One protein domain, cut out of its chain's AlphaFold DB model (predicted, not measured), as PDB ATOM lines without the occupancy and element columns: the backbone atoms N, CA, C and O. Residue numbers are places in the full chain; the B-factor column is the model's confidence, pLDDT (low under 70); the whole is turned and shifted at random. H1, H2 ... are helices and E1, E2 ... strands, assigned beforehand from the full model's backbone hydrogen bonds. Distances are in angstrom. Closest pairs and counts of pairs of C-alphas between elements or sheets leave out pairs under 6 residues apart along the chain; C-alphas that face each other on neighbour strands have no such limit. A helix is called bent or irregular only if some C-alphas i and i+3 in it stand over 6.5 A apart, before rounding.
ATOM      1  N   SER A 568     176.415 125.403 106.903       74.94
ATOM      2  CA  SER A 568     176.799 126.812 106.860       74.94
ATOM      3  C   SER A 568     175.509 127.618 106.822       74.94
ATOM      4  O   SER A 568     174.652 127.333 105.987       74.94
ATOM      5  N   GLU A 569     175.363 128.591 107.714       83.38
ATOM      6  CA  GLU A 569     174.221 129.504 107.737       83.38
ATOM      7  C   GLU A 569     174.701 130.916 107.391       83.38
ATOM      8  O   GLU A 569     175.720 131.367 107.916       83.38
ATOM      9  N   ILE A 570     173.990 131.588 106.487       85.62
ATOM     10  CA  ILE A 570     174.263 132.963 106.063       85.62
ATOM     11  C   ILE A 570     172.967 133.753 106.188       85.62
ATOM     12  O   ILE A 570     171.971 133.401 105.557       85.62
ATOM     13  N   GLU A 571     172.989 134.827 106.975       88.81
ATOM     14  CA  GLU A 571     171.876 135.766 107.091       88.81
ATOM     15  C   GLU A 571     172.155 137.037 106.272       88.81
ATOM     16  O   GLU A 571     173.232 137.635 106.375       88.81
ATOM     17  N   ILE A 572     171.188 137.452 105.450       88.06
ATOM     18  CA  ILE A 572     171.236 138.681 104.647       88.06
ATOM     19  C   ILE A 572     169.970 139.491 104.932       88.06
ATOM     20  O   ILE A 572     168.856 139.026 104.691       88.06
ATOM     21  N   VAL A 573     170.151 140.717 105.424       87.69
ATOM     22  CA  VAL A 573     169.060 141.668 105.662       87.69
ATOM     23  C   VAL A 573     168.913 142.581 104.446       87.69
ATOM     24  O   VAL A 573     169.873 143.219 104.011       87.69
ATOM     25  N   VAL A 574     167.707 142.625 103.897       88.50
ATOM     26  CA  VAL A 574     167.321 143.314 102.656       88.50
ATOM     27  C   VAL A 574     166.244 144.344 102.993       88.50
ATOM     28  O   VAL A 574     165.538 144.177 103.987       88.50
ATOM     29  N   CYS A 575     166.052 145.387 102.185       85.94
ATOM     30  CA  CYS A 575     164.795 146.141 102.255       85.94
ATOM     31  C   CYS A 575     163.602 145.196 101.984       85.94
ATOM     32  O   CYS A 575     163.693 144.360 101.078       85.94
ATOM     33  N   LYS A 576     162.503 145.299 102.750       84.06
ATOM     34  CA  LYS A 576     161.345 144.383 102.642       84.06
ATOM     35  C   LYS A 576     160.816 144.272 101.206       84.06
ATOM     36  O   LYS A 576     160.649 143.160 100.713       84.06
ATOM     37  N   ASP A 577     160.680 145.391 100.501       84.31
ATOM     38  CA  ASP A 577     160.159 145.428  99.123       84.31
ATOM     39  C   ASP A 577     161.118 144.795  98.091       84.31
ATOM     40  O   ASP A 577     160.704 144.337  97.025       84.31
ATOM     41  N   ALA A 578     162.415 144.721  98.412       84.69
ATOM     42  CA  ALA A 578     163.431 144.074  97.582       84.69
ATOM     43  C   ALA A 578     163.575 142.566  97.869       84.69
ATOM     44  O   ALA A 578     164.141 141.843  97.045       84.69
ATOM     45  N   LEU A 579     163.058 142.062  98.998       83.00
ATOM     46  CA  LEU A 579     163.205 140.662  99.414       83.00
ATOM     47  C   LEU A 579     162.641 139.654  98.382       83.00
ATOM     48  O   LEU A 579     163.348 138.690  98.065       83.00
ATOM     49  N   PRO A 580     161.443 139.847  97.786       79.25
ATOM     50  CA  PRO A 580     160.932 138.933  96.762       79.25
ATOM     51  C   PRO A 580     161.726 139.023  95.455       79.25
ATOM     52  O   PRO A 580     162.033 137.994  94.851       79.25
ATOM     53  N   GLN A 581     162.118 140.232  95.039       83.75
ATOM     54  CA  GLN A 581     162.903 140.447  93.814       83.75
ATOM     55  C   GLN A 581     164.293 139.804  93.921       83.75
ATOM     56  O   GLN A 581     164.791 139.226  92.952       83.75
ATOM     57  N   LEU A 582     164.895 139.822  95.116       85.19
ATOM     58  CA  LEU A 582     166.144 139.121  95.402       85.19
ATOM     59  C   LEU A 582     165.982 137.604  95.248       85.19
ATOM     60  O   LEU A 582     166.849 136.962  94.658       85.19
ATOM     61  N   LEU A 583     164.874 137.031  95.725       79.94
ATOM     62  CA  LEU A 583     164.584 135.600  95.577       79.94
ATOM     63  C   LEU A 583     164.309 135.183  94.133       79.94
ATOM     64  O   LEU A 583     164.785 134.120  93.730       79.94
ATOM     65  N   ALA A 584     163.583 135.989  93.355       78.75
ATOM     66  CA  ALA A 584     163.389 135.738  91.929       78.75
ATOM     67  C   ALA A 584     164.742 135.757  91.201       78.75
ATOM     68  O   ALA A 584     165.147 134.738  90.643       78.75
ATOM     69  N   ARG A 585     165.526 136.837  91.340       84.00
ATOM     70  CA  ARG A 585     166.875 136.949  90.749       84.00
ATOM     71  C   ARG A 585     167.832 135.841  91.205       84.00
ATOM     72  O   ARG A 585     168.613 135.343  90.395       84.00
ATOM     73  N   ALA A 586     167.786 135.431  92.475       80.25
ATOM     74  CA  ALA A 586     168.579 134.313  92.987       80.25
ATOM     75  C   ALA A 586     168.152 132.980  92.354       80.25
ATOM     76  O   ALA A 586     169.003 132.236  91.867       80.25
ATOM     77  N   THR A 587     166.845 132.707  92.312       75.81
ATOM     78  CA  THR A 587     166.277 131.493  91.710       75.81
ATOM     79  C   THR A 587     166.605 131.424  90.223       75.81
ATOM     80  O   THR A 587     167.151 130.421  89.769       75.81
ATOM     81  N   ASP A 588     166.358 132.496  89.473       76.75
ATOM     82  CA  ASP A 588     166.594 132.534  88.033       76.75
ATOM     83  C   ASP A 588     168.083 132.461  87.695       76.75
ATOM     84  O   ASP A 588     168.449 131.692  86.814       76.75
ATOM     85  N   ARG A 589     168.982 133.139  88.425       77.06
ATOM     86  CA  ARG A 589     170.432 133.010  88.167       77.06
ATOM     87  C   ARG A 589     170.971 131.612  88.496       77.06
ATOM     88  O   ARG A 589     171.897 131.143  87.831       77.06
ATOM     89  N   ILE A 590     170.380 130.931  89.480       71.19
ATOM     90  CA  ILE A 590     170.676 129.528  89.805       71.19
ATOM     91  C   ILE A 590     170.132 128.574  88.725       71.19
ATOM     92  O   ILE A 590     170.822 127.624  88.352       71.19
ATOM     93  N   MET A 591     168.927 128.819  88.198       64.38
ATOM     94  CA  MET A 591     168.276 127.952  87.204       64.38
ATOM     95  C   MET A 591     168.770 128.195  85.767       64.38
ATOM     96  O   MET A 591     168.874 127.248  84.987       64.38
ATOM     97  N   ALA A 592     169.157 129.426  85.420       67.62
ATOM     98  CA  ALA A 592     169.676 129.843  84.111       67.62
ATOM     99  C   ALA A 592     171.145 129.429  83.864       67.62
ATOM    100  O   ALA A 592     171.900 130.119  83.182       67.62
ATOM    101  N   GLN A 593     171.555 128.288  84.424       53.41
ATOM    102  CA  GLN A 593     172.788 127.550  84.118       53.41
ATOM    103  C   GLN A 593     174.132 128.277  84.340       53.41
ATOM    104  O   GLN A 593     175.173 127.679  84.077       53.41
ATOM    105  N   GLN A 594     174.168 129.495  84.903       53.09
ATOM    106  CA  GLN A 594     175.433 130.178  85.246       53.09
ATOM    107  C   GLN A 594     176.249 129.429  86.325       53.09
ATOM    108  O   GLN A 594     177.463 129.610  86.429       53.09
ATOM    109  N   LEU A 595     175.607 128.536  87.088       60.53
ATOM    110  CA  LEU A 595     176.237 127.616  88.041       60.53
ATOM    111  C   LEU A 595     175.912 126.148  87.670       60.53
ATOM    112  O   LEU A 595     175.121 125.505  88.359       60.53
ATOM    113  N   PRO A 596     176.513 125.578  86.603       56.22
ATOM    114  CA  PRO A 596     176.108 124.276  86.048       56.22
ATOM    115  C   PRO A 596     176.370 123.080  86.984       56.22
ATOM    116  O   PRO A 596     175.779 122.015  86.819       56.22
ATOM    117  N   ASP A 597     177.236 123.254  87.987       63.16
ATOM    118  CA  ASP A 597     177.510 122.262  89.033       63.16
ATOM    119  C   ASP A 597     176.510 122.297  90.205       63.16
ATOM    120  O   ASP A 597     176.675 121.510  91.134       63.16
ATOM    121  N   LEU A 598     175.515 123.196  90.224       57.97
ATOM    122  CA  LEU A 598     174.606 123.397  91.363       57.97
ATOM    123  C   LEU A 598     173.285 122.622  91.208       57.97
ATOM    124  O   LEU A 598     172.756 122.497  90.105       57.97
ATOM    125  N   LYS A 599     172.714 122.114  92.313       57.38
ATOM    126  CA  LYS A 599     171.349 121.549  92.330       57.38
ATOM    127  C   LYS A 599     170.618 121.901  93.622       57.38
ATOM    128  O   LYS A 599     170.833 121.263  94.652       57.38
ATOM    129  N   VAL A 600     169.702 122.870  93.543       55.19
ATOM    130  CA  VAL A 600     168.708 123.126  94.598       55.19
ATOM    131  C   VAL A 600     167.940 121.828  94.848       55.19
ATOM    132  O   VAL A 600     167.425 121.219  93.913       55.19
ATOM    133  N   LYS A 601     167.950 121.353  96.096       45.97
ATOM    134  CA  LYS A 601     167.526 119.981  96.442       45.97
ATOM    135  C   LYS A 601     166.229 119.922  97.257       45.97
ATOM    136  O   LYS A 601     165.678 118.845  97.464       45.97
ATOM    137  N   SER A 602     165.768 121.081  97.702       46.50
ATOM    138  CA  SER A 602     164.527 121.338  98.425       46.50
ATOM    139  C   SER A 602     164.174 122.804  98.187       46.50
ATOM    140  O   SER A 602     165.079 123.636  98.110       46.50
ATOM    141  N   PHE A 603     162.889 123.106  98.028       53.56
ATOM    142  CA  PHE A 603     162.426 124.451  97.698       53.56
ATOM    143  C   PHE A 603     162.617 125.450  98.844       53.56
ATOM    144  O   PHE A 603     162.882 125.063  99.983       53.56
ATOM    145  N   VAL A 604     162.507 126.738  98.511       52.69
ATOM    146  CA  VAL A 604     162.519 127.839  99.482       52.69
ATOM    147  C   VAL A 604     161.364 127.647 100.463       52.69
ATOM    148  O   VAL A 604     160.231 127.427 100.039       52.69
ATOM    149  N   SER A 605     161.638 127.761 101.759       49.47
ATOM    150  CA  SER A 605     160.607 127.937 102.782       49.47
ATOM    151  C   SER A 605     160.464 129.429 103.073       49.47
ATOM    152  O   SER A 605     161.365 130.042 103.648       49.47
ATOM    153  N   ALA A 606     159.358 130.014 102.624       53.50
ATOM    154  CA  ALA A 606     158.968 131.386 102.916       53.50
ATOM    155  C   ALA A 606     158.243 131.440 104.266       53.50
ATOM    156  O   ALA A 606     157.397 130.588 104.537       53.50
ATOM    157  N   THR A 607     158.531 132.457 105.075       50.84
ATOM    158  CA  THR A 607     157.801 132.744 106.317       50.84
ATOM    159  C   THR A 607     157.074 134.073 106.158       50.84
ATOM    160  O   THR A 607     157.675 135.078 105.761       50.84
ATOM    161  N   VAL A 608     155.770 134.059 106.431       48.12
ATOM    162  CA  VAL A 608     154.862 135.190 106.213       48.12
ATOM    163  C   VAL A 608     154.234 135.586 107.547       48.12
ATOM    164  O   VAL A 608     153.499 134.803 108.151       48.12
ATOM    165  N   ASP A 609     154.509 136.805 108.010       42.81
ATOM    166  CA  ASP A 609     153.936 137.330 109.250       42.81
ATOM    167  C   ASP A 609     152.682 138.161 108.945       42.81
ATOM    168  O   ASP A 609     152.720 139.370 108.710       42.81
ATOM    169  N   PHE A 610     151.533 137.485 108.945       41.78
ATOM    170  CA  PHE A 610     150.226 138.135 108.874       41.78
ATOM    171  C   PHE A 610     149.954 138.989 110.131       41.78
ATOM    172  O   PHE A 610     150.420 138.689 111.231       41.78
ATOM    173  N   ALA A 611     149.165 140.060 109.994       37.41
ATOM    174  CA  ALA A 611     148.748 140.876 111.136       37.41
ATOM    175  C   ALA A 611     147.725 140.125 112.017       37.41
ATOM    176  O   ALA A 611     146.877 139.391 111.512       37.41
ATOM    177  N   ASP A 648     153.233 131.173 109.677       46.28
ATOM    178  CA  ASP A 648     153.051 130.019 108.792       46.28
ATOM    179  C   ASP A 648     154.147 129.953 107.710       46.28
ATOM    180  O   ASP A 648     154.572 130.958 107.130       46.28
ATOM    181  N   VAL A 649     154.606 128.726 107.431       48.94
ATOM    182  CA  VAL A 649     155.692 128.449 106.480       48.94
ATOM    183  C   VAL A 649     155.122 127.927 105.164       48.94
ATOM    184  O   VAL A 649     154.666 126.785 105.074       48.94
ATOM    185  N   VAL A 650     155.204 128.747 104.118       52.03
ATOM    186  CA  VAL A 650     154.774 128.400 102.757       52.03
ATOM    187  C   VAL A 650     155.977 127.897 101.957       52.03
ATOM    188  O   VAL A 650     157.041 128.510 101.966       52.03
ATOM    189  N   VAL A 651     155.819 126.789 101.227       56.56
ATOM    190  CA  VAL A 651     156.894 126.187 100.415       56.56
ATOM    191  C   VAL A 651     156.546 126.279  98.919       56.56
ATOM    192  O   VAL A 651     155.981 125.333  98.363       56.56
ATOM    193  N   PRO A 652     156.827 127.412  98.240       58.03
ATOM    194  CA  PRO A 652     156.584 127.554  96.806       58.03
ATOM    195  C   PRO A 652     157.492 126.638  95.966       58.03
ATOM    196  O   PRO A 652     158.719 126.674  96.064       58.03
ATOM    197  N   ARG A 653     156.877 125.865  95.066       59.09
ATOM    198  CA  ARG A 653     157.520 125.011  94.051       59.09
ATOM    199  C   ARG A 653     158.279 125.824  93.000       59.09
ATOM    200  O   ARG A 653     159.245 125.336  92.420       59.09
ATOM    201  N   ARG A 654     157.825 127.042  92.703       65.81
ATOM    202  CA  ARG A 654     158.511 127.989  91.816       65.81
ATOM    203  C   ARG A 654     158.100 129.414  92.169       65.81
ATOM    204  O   ARG A 654     156.943 129.655  92.498       65.81
ATOM    205  N   LEU A 655     159.035 130.352  92.064       65.19
ATOM    206  CA  LEU A 655     158.732 131.778  92.009       65.19
ATOM    207  C   LEU A 655     158.662 132.199  90.537       65.19
ATOM    208  O   LEU A 655     159.495 131.774  89.733       65.19
ATOM    209  N   LEU A 656     157.650 132.985  90.182       65.31
ATOM    210  CA  LEU A 656     157.443 133.534  88.844       65.31
ATOM    211  C   LEU A 656     157.245 135.042  88.958       65.31
ATOM    212  O   LEU A 656     156.311 135.477  89.626       65.31
ATOM    213  N   GLU A 657     158.080 135.835  88.291       63.88
ATOM    214  CA  GLU A 657     157.781 137.255  88.108       63.88
ATOM    215  C   GLU A 657     156.790 137.427  86.947       63.88
ATOM    216  O   GLU A 657     157.016 136.940  85.837       63.88
ATOM    217  N   VAL A 658     155.668 138.096  87.212       65.00
ATOM    218  CA  VAL A 658     154.612 138.398  86.240       65.00
ATOM    219  C   VAL A 658     154.178 139.844  86.457       65.00
ATOM    220  O   VAL A 658     153.602 140.178  87.490       65.00
ATOM    221  N   ASN A 659     154.451 140.714  85.481       71.38
ATOM    222  CA  ASN A 659     154.108 142.144  85.518       71.38
ATOM    223  C   ASN A 659     154.597 142.864  86.799       71.38
ATOM    224  O   ASN A 659     153.849 143.625  87.411       71.38
ATOM    225  N   GLY A 660     155.834 142.585  87.233       63.88
ATOM    226  CA  GLY A 660     156.440 143.162  88.443       63.88
ATOM    227  C   GLY A 660     155.915 142.601  89.774       63.88
ATOM    228  O   GLY A 660     156.340 143.054  90.834       63.88
ATOM    229  N   ARG A 661     155.003 141.619  89.742       69.19
ATOM    230  CA  ARG A 661     154.548 140.855  90.915       69.19
ATOM    231  C   ARG A 661     155.229 139.498  90.959       69.19
ATOM    232  O   ARG A 661     155.480 138.903  89.913       69.19
ATOM    233  N   ILE A 662     155.482 138.982  92.155       68.19
ATOM    234  CA  ILE A 662     156.198 137.721  92.351       68.19
ATOM    235  C   ILE A 662     155.247 136.678  92.927       68.19
ATOM    236  O   ILE A 662     154.796 136.746  94.072       68.19
ATOM    237  N   LEU A 663     154.936 135.711  92.069       68.75
ATOM    238  CA  LEU A 663     153.955 134.669  92.293       68.75
ATOM    239  C   LEU A 663     154.639 133.385  92.767       68.75
ATOM    240  O   LEU A 663     155.421 132.778  92.030       68.75
ATOM    241  N   GLY A 664     154.331 132.948  93.985       72.38
ATOM    242  CA  GLY A 664     154.745 131.645  94.500       72.38
ATOM    243  C   GLY A 664     153.774 130.559  94.062       72.38
ATOM    244  O   GLY A 664     152.638 130.525  94.535       72.38
ATOM    245  N   THR A 665     154.200 129.654  93.178       69.06
ATOM    246  CA  THR A 665     153.370 128.508  92.791       69.06
ATOM    247  C   THR A 665     153.456 127.418  93.855       69.06
ATOM    248  O   THR A 665     154.538 126.915  94.149       69.06
ATOM    249  N   VAL A 666     152.332 127.043  94.466       63.22
ATOM    250  CA  VAL A 666     152.293 126.018  95.534       63.22
ATOM    251  C   VAL A 666     151.881 124.639  95.014       63.22
ATOM    252  O   VAL A 666     152.255 123.609  95.581       63.22
ATOM    253  N   GLY A 667     151.173 124.596  93.886       68.25
ATOM    254  CA  GLY A 667     150.646 123.377  93.283       68.25
ATOM    255  C   GLY A 667     150.171 123.591  91.849       68.25
ATOM    256  O   GLY A 667     150.379 124.654  91.262       68.25
ATOM    257  N   TRP A 668     149.528 122.561  91.307       52.97
ATOM    258  CA  TRP A 668     148.835 122.584  90.022       52.97
ATOM    259  C   TRP A 668     147.409 122.087  90.244       52.97
ATOM    260  O   TRP A 668     147.238 121.015  90.821       52.97
ATOM    261  N   GLU A 669     146.419 122.835  89.770       44.12
ATOM    262  CA  GLU A 669     145.002 122.472  89.842       44.12
ATOM    263  C   GLU A 669     144.450 122.160  88.446       44.12
ATOM    264  O   GLU A 669     144.759 122.843  87.464       44.12
ATOM    265  N   ASP A 670     143.619 121.120  88.364       38.94
ATOM    266  CA  ASP A 670     142.809 120.808  87.187       38.94
ATOM    267  C   ASP A 670     141.568 121.718  87.192       38.94
ATOM    268  O   ASP A 670     140.562 121.431  87.841       38.94
ATOM    269  N   LYS A 695     146.025 122.099  83.257       40.59
ATOM    270  CA  LYS A 695     146.516 122.323  84.626       40.59
ATOM    271  C   LYS A 695     147.031 123.749  84.774       40.59
ATOM    272  O   LYS A 695     147.998 124.124  84.108       40.59
ATOM    273  N   LEU A 696     146.415 124.532  85.656       41.12
ATOM    274  CA  LEU A 696     146.879 125.877  85.998       41.12
ATOM    275  C   LEU A 696     147.717 125.831  87.278       41.12
ATOM    276  O   LEU A 696     147.459 125.039  88.184       41.12
ATOM    277  N   ALA A 697     148.759 126.657  87.334       50.53
ATOM    278  CA  ALA A 697     149.609 126.757  88.513       50.53
ATOM    279  C   ALA A 697     148.903 127.595  89.587       50.53
ATOM    280  O   ALA A 697     148.574 128.756  89.344       50.53
ATOM    281  N   VAL A 698     148.712 127.027  90.778       60.75
ATOM    282  CA  VAL A 698     148.109 127.729  91.919       60.75
ATOM    283  C   VAL A 698     149.131 128.721  92.455       60.75
ATOM    284  O   VAL A 698     150.142 128.315  93.031       60.75
ATOM    285  N   ALA A 699     148.890 130.007  92.216       64.44
ATOM    286  CA  ALA A 699     149.879 131.069  92.325       64.44
ATOM    287  C   ALA A 699     149.481 132.109  93.385       64.44
ATOM    288  O   ALA A 699     148.473 132.798  93.243       64.44
ATOM    289  N   TRP A 700     150.296 132.240  94.432       69.75
ATOM    290  CA  TRP A 700     150.103 133.212  95.511       69.75
ATOM    291  C   TRP A 700     150.900 134.487  95.242       69.75
ATOM    292  O   TRP A 700     152.099 134.406  94.986       69.75
ATOM    293  N   ASP A 701     150.273 135.658  95.355       74.44
ATOM    294  CA  ASP A 701     150.979 136.942  95.292       74.44
ATOM    295  C   ASP A 701     151.770 137.175  96.593       74.44
ATOM    296  O   ASP A 701     151.201 137.477  97.647       74.44
ATOM    297  N   LEU A 702     153.090 136.982  96.519       71.25
ATOM    298  CA  LEU A 702     154.018 137.131  97.645       71.25
ATOM    299  C   LEU A 702     154.663 138.527  97.694       71.25
ATOM    300  O   LEU A 702     155.376 138.826  98.652       71.25
ATOM    301  N   THR A 703     154.407 139.381  96.695       71.19
ATOM    302  CA  THR A 703     155.178 140.608  96.397       71.19
ATOM    303  C   THR A 703     155.310 141.560  97.587       71.19
ATOM    304  O   THR A 703     156.371 142.136  97.789       71.19
ATOM    305  N   ASN A 704     154.266 141.680  98.413       70.75
ATOM    306  CA  ASN A 704     154.249 142.588  99.570       70.75
ATOM    307  C   ASN A 704     154.068 141.838 100.908       70.75
ATOM    308  O   ASN A 704     153.825 142.460 101.941       70.75
ATOM    309  N   ARG A 705     154.110 140.497 100.891       73.62
ATOM    310  CA  ARG A 705     153.730 139.633 102.030       73.62
ATOM    311  C   ARG A 705     154.900 138.875 102.651       73.62
ATOM    312  O   ARG A 705     154.702 138.132 103.598       73.62
ATOM    313  N   LEU A 706     156.100 139.005 102.099       75.25
ATOM    314  CA  LEU A 706     157.247 138.226 102.538       75.25
ATOM    315  C   LEU A 706     158.070 138.994 103.581       75.25
ATOM    316  O   LEU A 706     158.565 140.083 103.297       75.25
ATOM    317  N   ASP A 707     158.251 138.398 104.757       77.56
ATOM    318  CA  ASP A 707     159.062 138.956 105.849       77.56
ATOM    319  C   ASP A 707     160.394 138.212 106.005       77.56
ATOM    320  O   ASP A 707     161.438 138.825 106.244       77.56
ATOM    321  N   ALA A 708     160.400 136.896 105.777       82.56
ATOM    322  CA  ALA A 708     161.625 136.112 105.693       82.56
ATOM    323  C   ALA A 708     161.520 134.971 104.672       82.56
ATOM    324  O   ALA A 708     160.438 134.476 104.358       82.56
ATOM    325  N   ALA A 709     162.669 134.511 104.183       81.38
ATOM    326  CA  ALA A 709     162.770 133.292 103.392       81.38
ATOM    327  C   ALA A 709     164.066 132.540 103.692       81.38
ATOM    328  O   ALA A 709     165.143 133.134 103.771       81.38
ATOM    329  N   GLU A 710     163.966 131.221 103.806       82.19
ATOM    330  CA  GLU A 710     165.101 130.321 103.983       82.19
ATOM    331  C   GLU A 710     165.279 129.457 102.725       82.19
ATOM    332  O   GLU A 710     164.374 128.737 102.296       82.19
ATOM    333  N   MET A 711     166.449 129.566 102.093       81.88
ATOM    334  CA  MET A 711     166.811 128.859 100.864       81.88
ATOM    335  C   MET A 711     167.908 127.826 101.150       81.88
ATOM    336  O   MET A 711     169.015 128.165 101.574       81.88
ATOM    337  N   HIS A 712     167.613 126.556 100.861       80.00
ATOM    338  CA  HIS A 712     168.529 125.433 101.065       80.00
ATOM    339  C   HIS A 712     169.301 125.084  99.784       80.00
ATOM    340  O   HIS A 712     168.827 124.340  98.917       80.00
ATOM    341  N   VAL A 713     170.527 125.592  99.671       80.38
ATOM    342  CA  VAL A 713     171.403 125.345  98.519       80.38
ATOM    343  C   VAL A 713     172.284 124.119  98.776       80.38
ATOM    344  O   VAL A 713     172.877 123.969  99.845       80.38
ATOM    345  N   VAL A 714     172.389 123.221  97.790       76.12
ATOM    346  CA  VAL A 714     173.180 121.983  97.893       76.12
ATOM    347  C   VAL A 714     174.064 121.809  96.661       76.12
ATOM    348  O   VAL A 714     173.608 121.926  95.523       76.12
ATOM    349  N   TRP A 715     175.332 121.459  96.884       78.69
ATOM    350  CA  TRP A 715     176.240 121.065  95.806       78.69
ATOM    351  C   TRP A 715     176.191 119.546  95.558       78.69
ATOM    352  O   TRP A 715     176.483 118.773  96.475       78.69
ATOM    353  N   PRO A 716     175.884 119.078  94.335       71.00
ATOM    354  CA  PRO A 716     176.160 117.726  93.854       71.00
ATOM    355  C   PRO A 716     177.498 117.140  94.341       71.00
ATOM    356  O   PRO A 716     178.581 117.608  94.003       71.00
ATOM    357  N   GLY A 717     177.423 116.075  95.145       73.50
ATOM    358  CA  GLY A 717     178.593 115.401  95.728       73.50
ATOM    359  C   GLY A 717     179.131 116.018  97.030       73.50
ATOM    360  O   GLY A 717     180.046 115.447  97.639       73.50
ATOM    361  N   SER A 718     178.566 117.136  97.495       76.38
ATOM    362  CA  SER A 718     178.794 117.669  98.840       76.38
ATOM    363  C   SER A 718     177.738 117.149  99.831       76.38
ATOM    364  O   SER A 718     176.563 117.055  99.477       76.38
ATOM    365  N   PRO A 719     178.121 116.804 101.077       72.69
ATOM    366  CA  PRO A 719     177.184 116.554 102.170       72.69
ATOM    367  C   PRO A 719     176.755 117.843 102.893       72.69
ATOM    368  O   PRO A 719     175.933 117.766 103.800       72.69
ATOM    369  N   GLN A 720     177.338 118.998 102.555       77.06
ATOM    370  CA  GLN A 720     176.967 120.282 103.146       77.06
ATOM    371  C   GLN A 720     175.700 120.821 102.480       77.06
ATOM    372  O   GLN A 720     175.594 120.842 101.252       77.06
ATOM    373  N   VAL A 721     174.776 121.286 103.316       76.25
ATOM    374  CA  VAL A 721     173.675 122.170 102.933       76.25
ATOM    375  C   VAL A 721     174.078 123.574 103.369       76.25
ATOM    376  O   VAL A 721     174.492 123.764 104.515       76.25
ATOM    377  N   LEU A 722     173.982 124.531 102.453       80.31
ATOM    378  CA  LEU A 722     174.023 125.951 102.772       80.31
ATOM    379  C   LEU A 722     172.595 126.403 103.079       80.31
ATOM    380  O   LEU A 722     171.682 126.159 102.288       80.31
ATOM    381  N   VAL A 723     172.423 127.059 104.219       83.06
ATOM    382  CA  VAL A 723     171.177 127.696 104.635       83.06
ATOM    383  C   VAL A 723     171.343 129.198 104.433       83.06
ATOM    384  O   VAL A 723     172.138 129.828 105.126       83.06
ATOM    385  N   VAL A 724     170.624 129.769 103.470       84.12
ATOM    386  CA  VAL A 724     170.577 131.223 103.267       84.12
ATOM    387  C   VAL A 724     169.275 131.741 103.862       84.12
ATOM    388  O   VAL A 724     168.208 131.427 103.339       84.12
ATOM    389  N   ARG A 725     169.357 132.537 104.930       87.31
ATOM    390  CA  ARG A 725     168.224 133.270 105.505       87.31
ATOM    391  C   ARG A 725     168.224 134.692 104.968       87.31
ATOM    392  O   ARG A 725     169.134 135.467 105.245       87.31
ATOM    393  N   LEU A 726     167.199 135.031 104.204       87.31
ATOM    394  CA  LEU A 726     166.935 136.389 103.753       87.31
ATOM    395  C   LEU A 726     165.845 136.977 104.660       87.31
ATOM    396  O   LEU A 726     164.798 136.350 104.828       87.31
ATOM    397  N   ARG A 727     166.080 138.152 105.252       88.19
ATOM    398  CA  ARG A 727     165.085 138.879 106.063       88.19
ATOM    399  C   ARG A 727     164.785 140.240 105.455       88.19
ATOM    400  O   ARG A 727     165.710 140.968 105.099       88.19
ATOM    401  N   GLY A 728     163.507 140.580 105.368       87.38
ATOM    402  CA  GLY A 728     163.046 141.917 105.023       87.38
ATOM    403  C   GLY A 728     163.092 142.813 106.254       87.38
ATOM    404  O   GLY A 728     162.530 142.473 107.291       87.38
ATOM    405  N   SER A 729     163.755 143.958 106.140       86.62
ATOM    406  CA  SER A 729     163.679 145.044 107.113       86.62
ATOM    407  C   SER A 729     162.926 146.223 106.512       86.62
ATOM    408  O   SER A 729     163.110 146.552 105.337       86.62
ATOM    409  N   THR A 730     162.109 146.882 107.327       82.56
ATOM    410  CA  THR A 730     161.503 148.184 107.011       82.56
ATOM    411  C   THR A 730     162.494 149.340 107.167       82.56
ATOM    412  O   THR A 730     162.248 150.427 106.657       82.56
ATOM    413  N   GLU A 731     163.625 149.116 107.845       82.06
ATOM    414  CA  GLU A 731     164.647 150.130 108.128       82.06
ATOM    415  C   GLU A 731     166.055 149.607 107.789       82.06
ATOM    416  O   GLU A 731     166.431 148.501 108.179       82.06
ATOM    417  N   GLY A 732     166.854 150.396 107.061       82.38
ATOM    418  CA  GLY A 732     168.298 150.158 106.884       82.38
ATOM    419  C   GLY A 732     168.725 148.872 106.154       82.38
ATOM    420  O   GLY A 732     169.889 148.488 106.247       82.38
ATOM    421  N   GLY A 733     167.819 148.185 105.451       86.38
ATOM    422  CA  GLY A 733     168.145 146.977 104.683       86.38
ATOM    423  C   GLY A 733     169.014 147.253 103.447       86.38
ATOM    424  O   GLY A 733     168.985 148.350 102.892       86.38
ATOM    425  N   LEU A 734     169.767 146.244 102.986       87.62
ATOM    426  CA  LEU A 734     170.554 146.346 101.748       87.62
ATOM    427  C   LEU A 734     169.663 146.628 100.527       87.62
ATOM    428  O   LEU A 734     168.517 146.161 100.462       87.62
ATOM    429  N   THR A 735     170.222 147.325  99.530       90.94
ATOM    430  CA  THR A 735     169.589 147.449  98.210       90.94
ATOM    431  C   THR A 735     169.491 146.079  97.534       90.94
ATOM    432  O   THR A 735     170.212 145.138  97.880       90.94
ATOM    433  N   LEU A 736     168.605 145.959  96.542       87.25
ATOM    434  CA  LEU A 736     168.431 144.726  95.776       87.25
ATOM    435  C   LEU A 736     169.741 144.246  95.129       87.25
ATOM    436  O   LEU A 736     170.044 143.053  95.167       87.25
ATOM    437  N   ASP A 737     170.519 145.169  94.562       89.56
ATOM    438  CA  ASP A 737     171.770 144.847  93.878       89.56
ATOM    439  C   ASP A 737     172.903 144.545  94.871       89.56
ATOM    440  O   ASP A 737     173.641 143.584  94.661       89.56
ATOM    441  N   ASP A 738     172.998 145.257  96.000       89.31
ATOM    442  CA  ASP A 738     173.979 144.946  97.056       89.31
ATOM    443  C   ASP A 738     173.712 143.581  97.703       89.31
ATOM    444  O   ASP A 738     174.634 142.784  97.905       89.31
ATOM    445  N   ALA A 739     172.445 143.277  98.001       86.25
ATOM    446  CA  ALA A 739     172.046 141.995  98.569       86.25
ATOM    447  C   ALA A 739     172.269 140.842  97.577       86.25
ATOM    448  O   ALA A 739     172.742 139.774  97.977       86.25
ATOM    449  N   ALA A 740     172.001 141.064  96.286       88.44
ATOM    450  CA  ALA A 740     172.307 140.108  95.225       88.44
ATOM    451  C   ALA A 740     173.820 139.878  95.100       88.44
ATOM    452  O   ALA A 740     174.272 138.733  95.137       88.44
ATOM    453  N   ASN A 741     174.616 140.946  95.016       88.50
ATOM    454  CA  ASN A 741     176.073 140.860  94.918       88.50
ATOM    455  C   ASN A 741     176.681 140.142  96.131       88.50
ATOM    456  O   ASN A 741     177.523 139.261  95.953       88.50
ATOM    457  N   ARG A 742     176.204 140.432  97.350       88.88
ATOM    458  CA  ARG A 742     176.628 139.736  98.574       88.88
ATOM    459  C   ARG A 742     176.247 138.252  98.562       88.88
ATOM    460  O   ARG A 742     177.094 137.413  98.862       88.88
ATOM    461  N   LEU A 743     175.014 137.916  98.175       87.69
ATOM    462  CA  LEU A 743     174.552 136.527  98.065       87.69
ATOM    463  C   LEU A 743     175.387 135.726  97.054       87.69
ATOM    464  O   LEU A 743     175.800 134.603  97.343       87.69
ATOM    465  N   PHE A 744     175.663 136.296  95.879       89.06
ATOM    466  CA  PHE A 744     176.450 135.618  94.851       89.06
ATOM    467  C   PHE A 744     177.939 135.524  95.214       89.06
ATOM    468  O   PHE A 744     178.537 134.477  94.978       89.06
ATOM    469  N   ALA A 745     178.520 136.538  95.868       87.81
ATOM    470  CA  ALA A 745     179.896 136.480  96.368       87.81
ATOM    471  C   ALA A 745     180.098 135.349  97.397       87.81
ATOM    472  O   ALA A 745     181.077 134.610  97.309       87.81
ATOM    473  N   GLU A 746     179.154 135.157  98.324       84.75
ATOM    474  CA  GLU A 746     179.186 134.042  99.282       84.75
ATOM    475  C   GLU A 746     178.990 132.674  98.601       84.75
ATOM    476  O   GLU A 746     179.679 131.701  98.923       84.75
ATOM    477  N   LEU A 747     178.093 132.587  97.610       83.56
ATOM    478  CA  LEU A 747     177.894 131.365  96.823       83.56
ATOM    479  C   LEU A 747     179.157 130.976  96.036       83.56
ATOM    480  O   LEU A 747     179.547 129.806  96.070       83.56
ATOM    481  N   ASP A 748     179.834 131.923  95.381       85.12
ATOM    482  CA  ASP A 748     181.095 131.651  94.682       85.12
ATOM    483  C   ASP A 748     182.273 131.428  95.651       85.12
ATOM    484  O   ASP A 748     183.145 130.597  95.372       85.12
ATOM    485  N   HIS A 749     182.280 132.047  96.838       83.19
ATOM    486  CA  HIS A 749     183.245 131.705  97.889       83.19
ATOM    487  C   HIS A 749     183.091 130.237  98.327       83.19
ATOM    488  O   HIS A 749     184.063 129.472  98.305       83.19
ATOM    489  N   LEU A 750     181.868 129.786  98.614       78.62
ATOM    490  CA  LEU A 750     181.576 128.391  98.970       78.62
ATOM    491  C   LEU A 750     181.808 127.415  97.803       78.62
ATOM    492  O   LEU A 750     182.244 126.276  98.023       78.62
ATOM    493  N   ARG A 751     181.612 127.854  96.554       80.81
ATOM    494  CA  ARG A 751     182.038 127.119  95.352       80.81
ATOM    495  C   ARG A 751     183.556 126.927  95.330       80.81
ATOM    496  O   ARG A 751     184.020 125.804  95.127       80.81
ATOM    497  N   SER A 752     184.326 127.983  95.602       82.75
ATOM    498  CA  SER A 752     185.796 127.931  95.625       82.75
ATOM    499  C   SER A 752     186.344 126.980  96.703       82.75
ATOM    500  O   SER A 752     187.316 126.267  96.458       82.75
ATOM    501  N   LEU A 753     185.675 126.886  97.860       78.19
ATOM    502  CA  LEU A 753     186.044 125.976  98.952       78.19
ATOM    503  C   LEU A 753     185.623 124.516  98.697       78.19
ATOM    504  O   LEU A 753     186.306 123.581  99.127       78.19
ATOM    505  N   SER A 754     184.504 124.292  98.004       75.25
ATOM    506  CA  SER A 754     183.963 122.948  97.758       75.25
ATOM    507  C   SER A 754     184.582 122.246  96.543       75.25
ATOM    508  O   SER A 754     184.748 121.020  96.576       75.25
ATOM    509  N   LEU A 755     184.996 122.981  95.503       78.25
ATOM    510  CA  LEU A 755     185.577 122.400  94.284       78.25
ATOM    511  C   LEU A 755     186.845 121.544  94.547       78.25
ATOM    512  O   LEU A 755     186.882 120.408  94.063       78.25
ATOM    513  N   PRO A 756     187.840 121.974  95.357       81.06
ATOM    514  CA  PRO A 756     189.024 121.162  95.658       81.06
ATOM    515  C   PRO A 756     188.686 119.895  96.455       81.06
ATOM    516  O   PRO A 756     189.260 118.831  96.217       81.06
ATOM    517  N   LEU A 757     187.706 119.967  97.365       73.44
ATOM    518  CA  LEU A 757     187.237 118.809  98.136       73.44
ATOM    519  C   LEU A 757     186.519 117.783  97.243       73.44
ATOM    520  O   LEU A 757     186.685 116.574  97.434       73.44
ATOM    521  N   LEU A 758     185.760 118.243  96.243       73.44
ATOM    522  CA  LEU A 758     185.145 117.384  95.227       73.44
ATOM    523  C   LEU A 758     186.201 116.742  94.313       73.44
ATOM    524  O   LEU A 758     186.131 115.535  94.065       73.44
ATOM    525  N   GLN A 759     187.211 117.498  93.871       79.38
ATOM    526  CA  GLN A 759     188.334 116.964  93.091       79.38
ATOM    527  C   GLN A 759     189.119 115.903  93.880       79.38
ATOM    528  O   GLN A 759     189.319 114.796  93.376       79.38
ATOM    529  N   LEU A 760     189.471 116.173  95.142       77.00
ATOM    530  CA  LEU A 760     190.173 115.224  96.014       77.00
ATOM    531  C   LEU A 760     189.355 113.938  96.246       77.00
ATOM    532  O   LEU A 760     189.915 112.840  96.281       77.00
ATOM    533  N   ARG A 761     188.021 114.040  96.362       75.00
ATOM    534  CA  ARG A 761     187.126 112.869  96.427       75.00
ATOM    535  C   ARG A 761     187.118 112.074  95.119       75.00
ATOM    536  O   ARG A 761     187.247 110.851  95.181       75.00
ATOM    537  N   ARG A 762     187.027 112.732  93.953       76.94
ATOM    538  CA  ARG A 762     187.106 112.070  92.632       76.94
ATOM    539  C   ARG A 762     188.451 111.349  92.450       76.94
ATOM    540  O   ARG A 762     188.459 110.172  92.096       76.94
ATOM    541  N   GLN A 763     189.565 111.995  92.797       83.50
ATOM    542  CA  GLN A 763     190.905 111.391  92.764       83.50
ATOM    543  C   GLN A 763     191.018 110.170  93.691       83.50
ATOM    544  O   GLN A 763     191.538 109.131  93.278       83.50
ATOM    545  N   ARG A 764     190.497 110.248  94.927       75.12
ATOM    546  CA  ARG A 764     190.471 109.108  95.865       75.12
ATOM    547  C   ARG A 764     189.619 107.948  95.344       75.12
ATOM    548  O   ARG A 764     190.060 106.807  95.450       75.12
ATOM    549  N   ALA A 765     188.462 108.221  94.739       71.25
ATOM    550  CA  ALA A 765     187.631 107.196  94.106       71.25
ATOM    551  C   ALA A 765     188.372 106.512  92.942       71.25
ATOM    552  O   ALA A 765     188.522 105.294  92.948       71.25
ATOM    553  N   GLN A 766     188.956 107.280  92.016       82.88
ATOM    554  CA  GLN A 766     189.745 106.752  90.892       82.88
ATOM    555  C   GLN A 766     191.020 106.006  91.330       82.88
ATOM    556  O   GLN A 766     191.491 105.104  90.636       82.88
ATOM    557  N   ALA A 767     191.628 106.380  92.458       82.69
ATOM    558  CA  ALA A 767     192.738 105.634  93.054       82.69
ATOM    559  C   ALA A 767     192.270 104.325  93.715       82.69
ATOM    560  O   ALA A 767     193.008 103.339  93.713       82.69
ATOM    561  N   TRP A 768     191.047 104.295  94.255       73.06
ATOM    562  CA  TRP A 768     190.442 103.095  94.832       73.06
ATOM    563  C   TRP A 768     189.962 102.105  93.764       73.06
ATOM    564  O   TRP A 768     190.242 100.918  93.890       73.06
ATOM    565  N   GLU A 769     189.326 102.581  92.689       79.75
ATOM    566  CA  GLU A 769     188.902 101.770  91.535       79.75
ATOM    567  C   GLU A 769     190.110 101.016  90.948       79.75
ATOM    568  O   GLU A 769     190.144  99.788  90.956       79.75
ATOM    569  N   ARG A 770     191.195 101.745  90.629       85.00
ATOM    570  CA  ARG A 770     192.469 101.166  90.161       85.00
ATOM    571  C   ARG A 770     193.065 100.134  91.129       85.00
ATOM    572  O   ARG A 770     193.667  99.162  90.679       85.00
ATOM    573  N   ARG A 771     192.896 100.305  92.448       77.81
ATOM    574  CA  ARG A 771     193.318  99.308  93.452       77.81
ATOM    575  C   ARG A 771     192.403  98.085  93.480       77.81
ATOM    576  O   ARG A 771     192.922  96.975  93.572       77.81
TER     577      ARG A 771
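Overview. This is residues 568 to 611, 648 to 670 and 695 to 771 of the 986 residues of an uncharacterized protein of Symbiodinium microadriaticum (UniProt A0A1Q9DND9). A twisted five-stranded sheet has H1 and H2a, the first arm of the long bent helix H2, over one face, and a small second sheet, E4 E5 E6, packs on H1 with E4 and E5. H2 reaches past the sheet, and its residues 763 to 771 stick out. The 144 printed residues include two named helices and eight named strands, in the order E1 H1 E2 E3 E4 E5 E6 E7 E8 H2, class mixed, helices and strands. The larger sheet runs E1 E8 E7 E2 E3, mixed; the smaller runs E4 E5 E6, antiparallel. The whole is only just compact, close to loose, with a radius of gyration of the C-alphas of 17.4 A and spans of 62 by 44 by 26 A.

Along the chain. Find C-alpha 568 at (176.799, 126.812, 106.860), where E1 begins, residues 568 to 575, 23.2 A. H1, residues 576 to 591, 23.6 A, is only just irregular: C-alphas 577 and 580 are 7.0 A apart. Next come E2, 605 to 608; E3, 648 to 650; E4, 654 to 658; E5, 661 to 670, 23.5 A, which bends by 72 degrees at residue 666; E6, 695 to 701; E7, 708 to 714; and E8, 721 to 729, 25.3 A. H2, residues 736 to 771, was assigned as one helix by its hydrogen bonds but is bent, C-alphas 753 and 756 being 6.6 A apart: H2a, 736 to 753, is 25.9 A, and H2b, 756 to 771, is 22.4 A and ends at C-alpha 771 at (193.318, 99.308, 93.452).

Arrangement. In the larger sheet, E1 and E8 are parallel, with N 570 and O 723 at 2.9 A. The hairpin E7 and E8 has N 711 and O 724 at 2.8 A. E1, H1, E2 form a split strand-helix-strand unit, E8 and E7 between its strands, with a right-handed crossover. H1 and H2a are on the same face, two layers, at heights over the sheet of 9.5 A and 9.8 A, along the strands. They touch at a steep tilt of 40 degrees, closest C-alphas Ala 578 and Leu 736, 5.4 A, through H2a's residues 736 to 740 alone. H1 is on the smaller sheet too, its closest C-alphas to E4 being Ala 584 and Leu 655, 6.1 A. In the hairpin E4 and E5, N 663 and O 656 are 2.8 A apart. Every O i to N i+4 pair is within hydrogen-bond range in H2a and H2b, and 10 of 12 in H1.

Size, cuts and confidence. The farthest C-alphas, Ala 611 and Arg 771, are 63.5 A apart. Residues 612 to 647 and 671 to 694 are not printed, with C-alpha gaps of 11.9 A and 4.8 A. H1 to E2 is a long link. Low pLDDT covers 48 residues, among them 591 to 611.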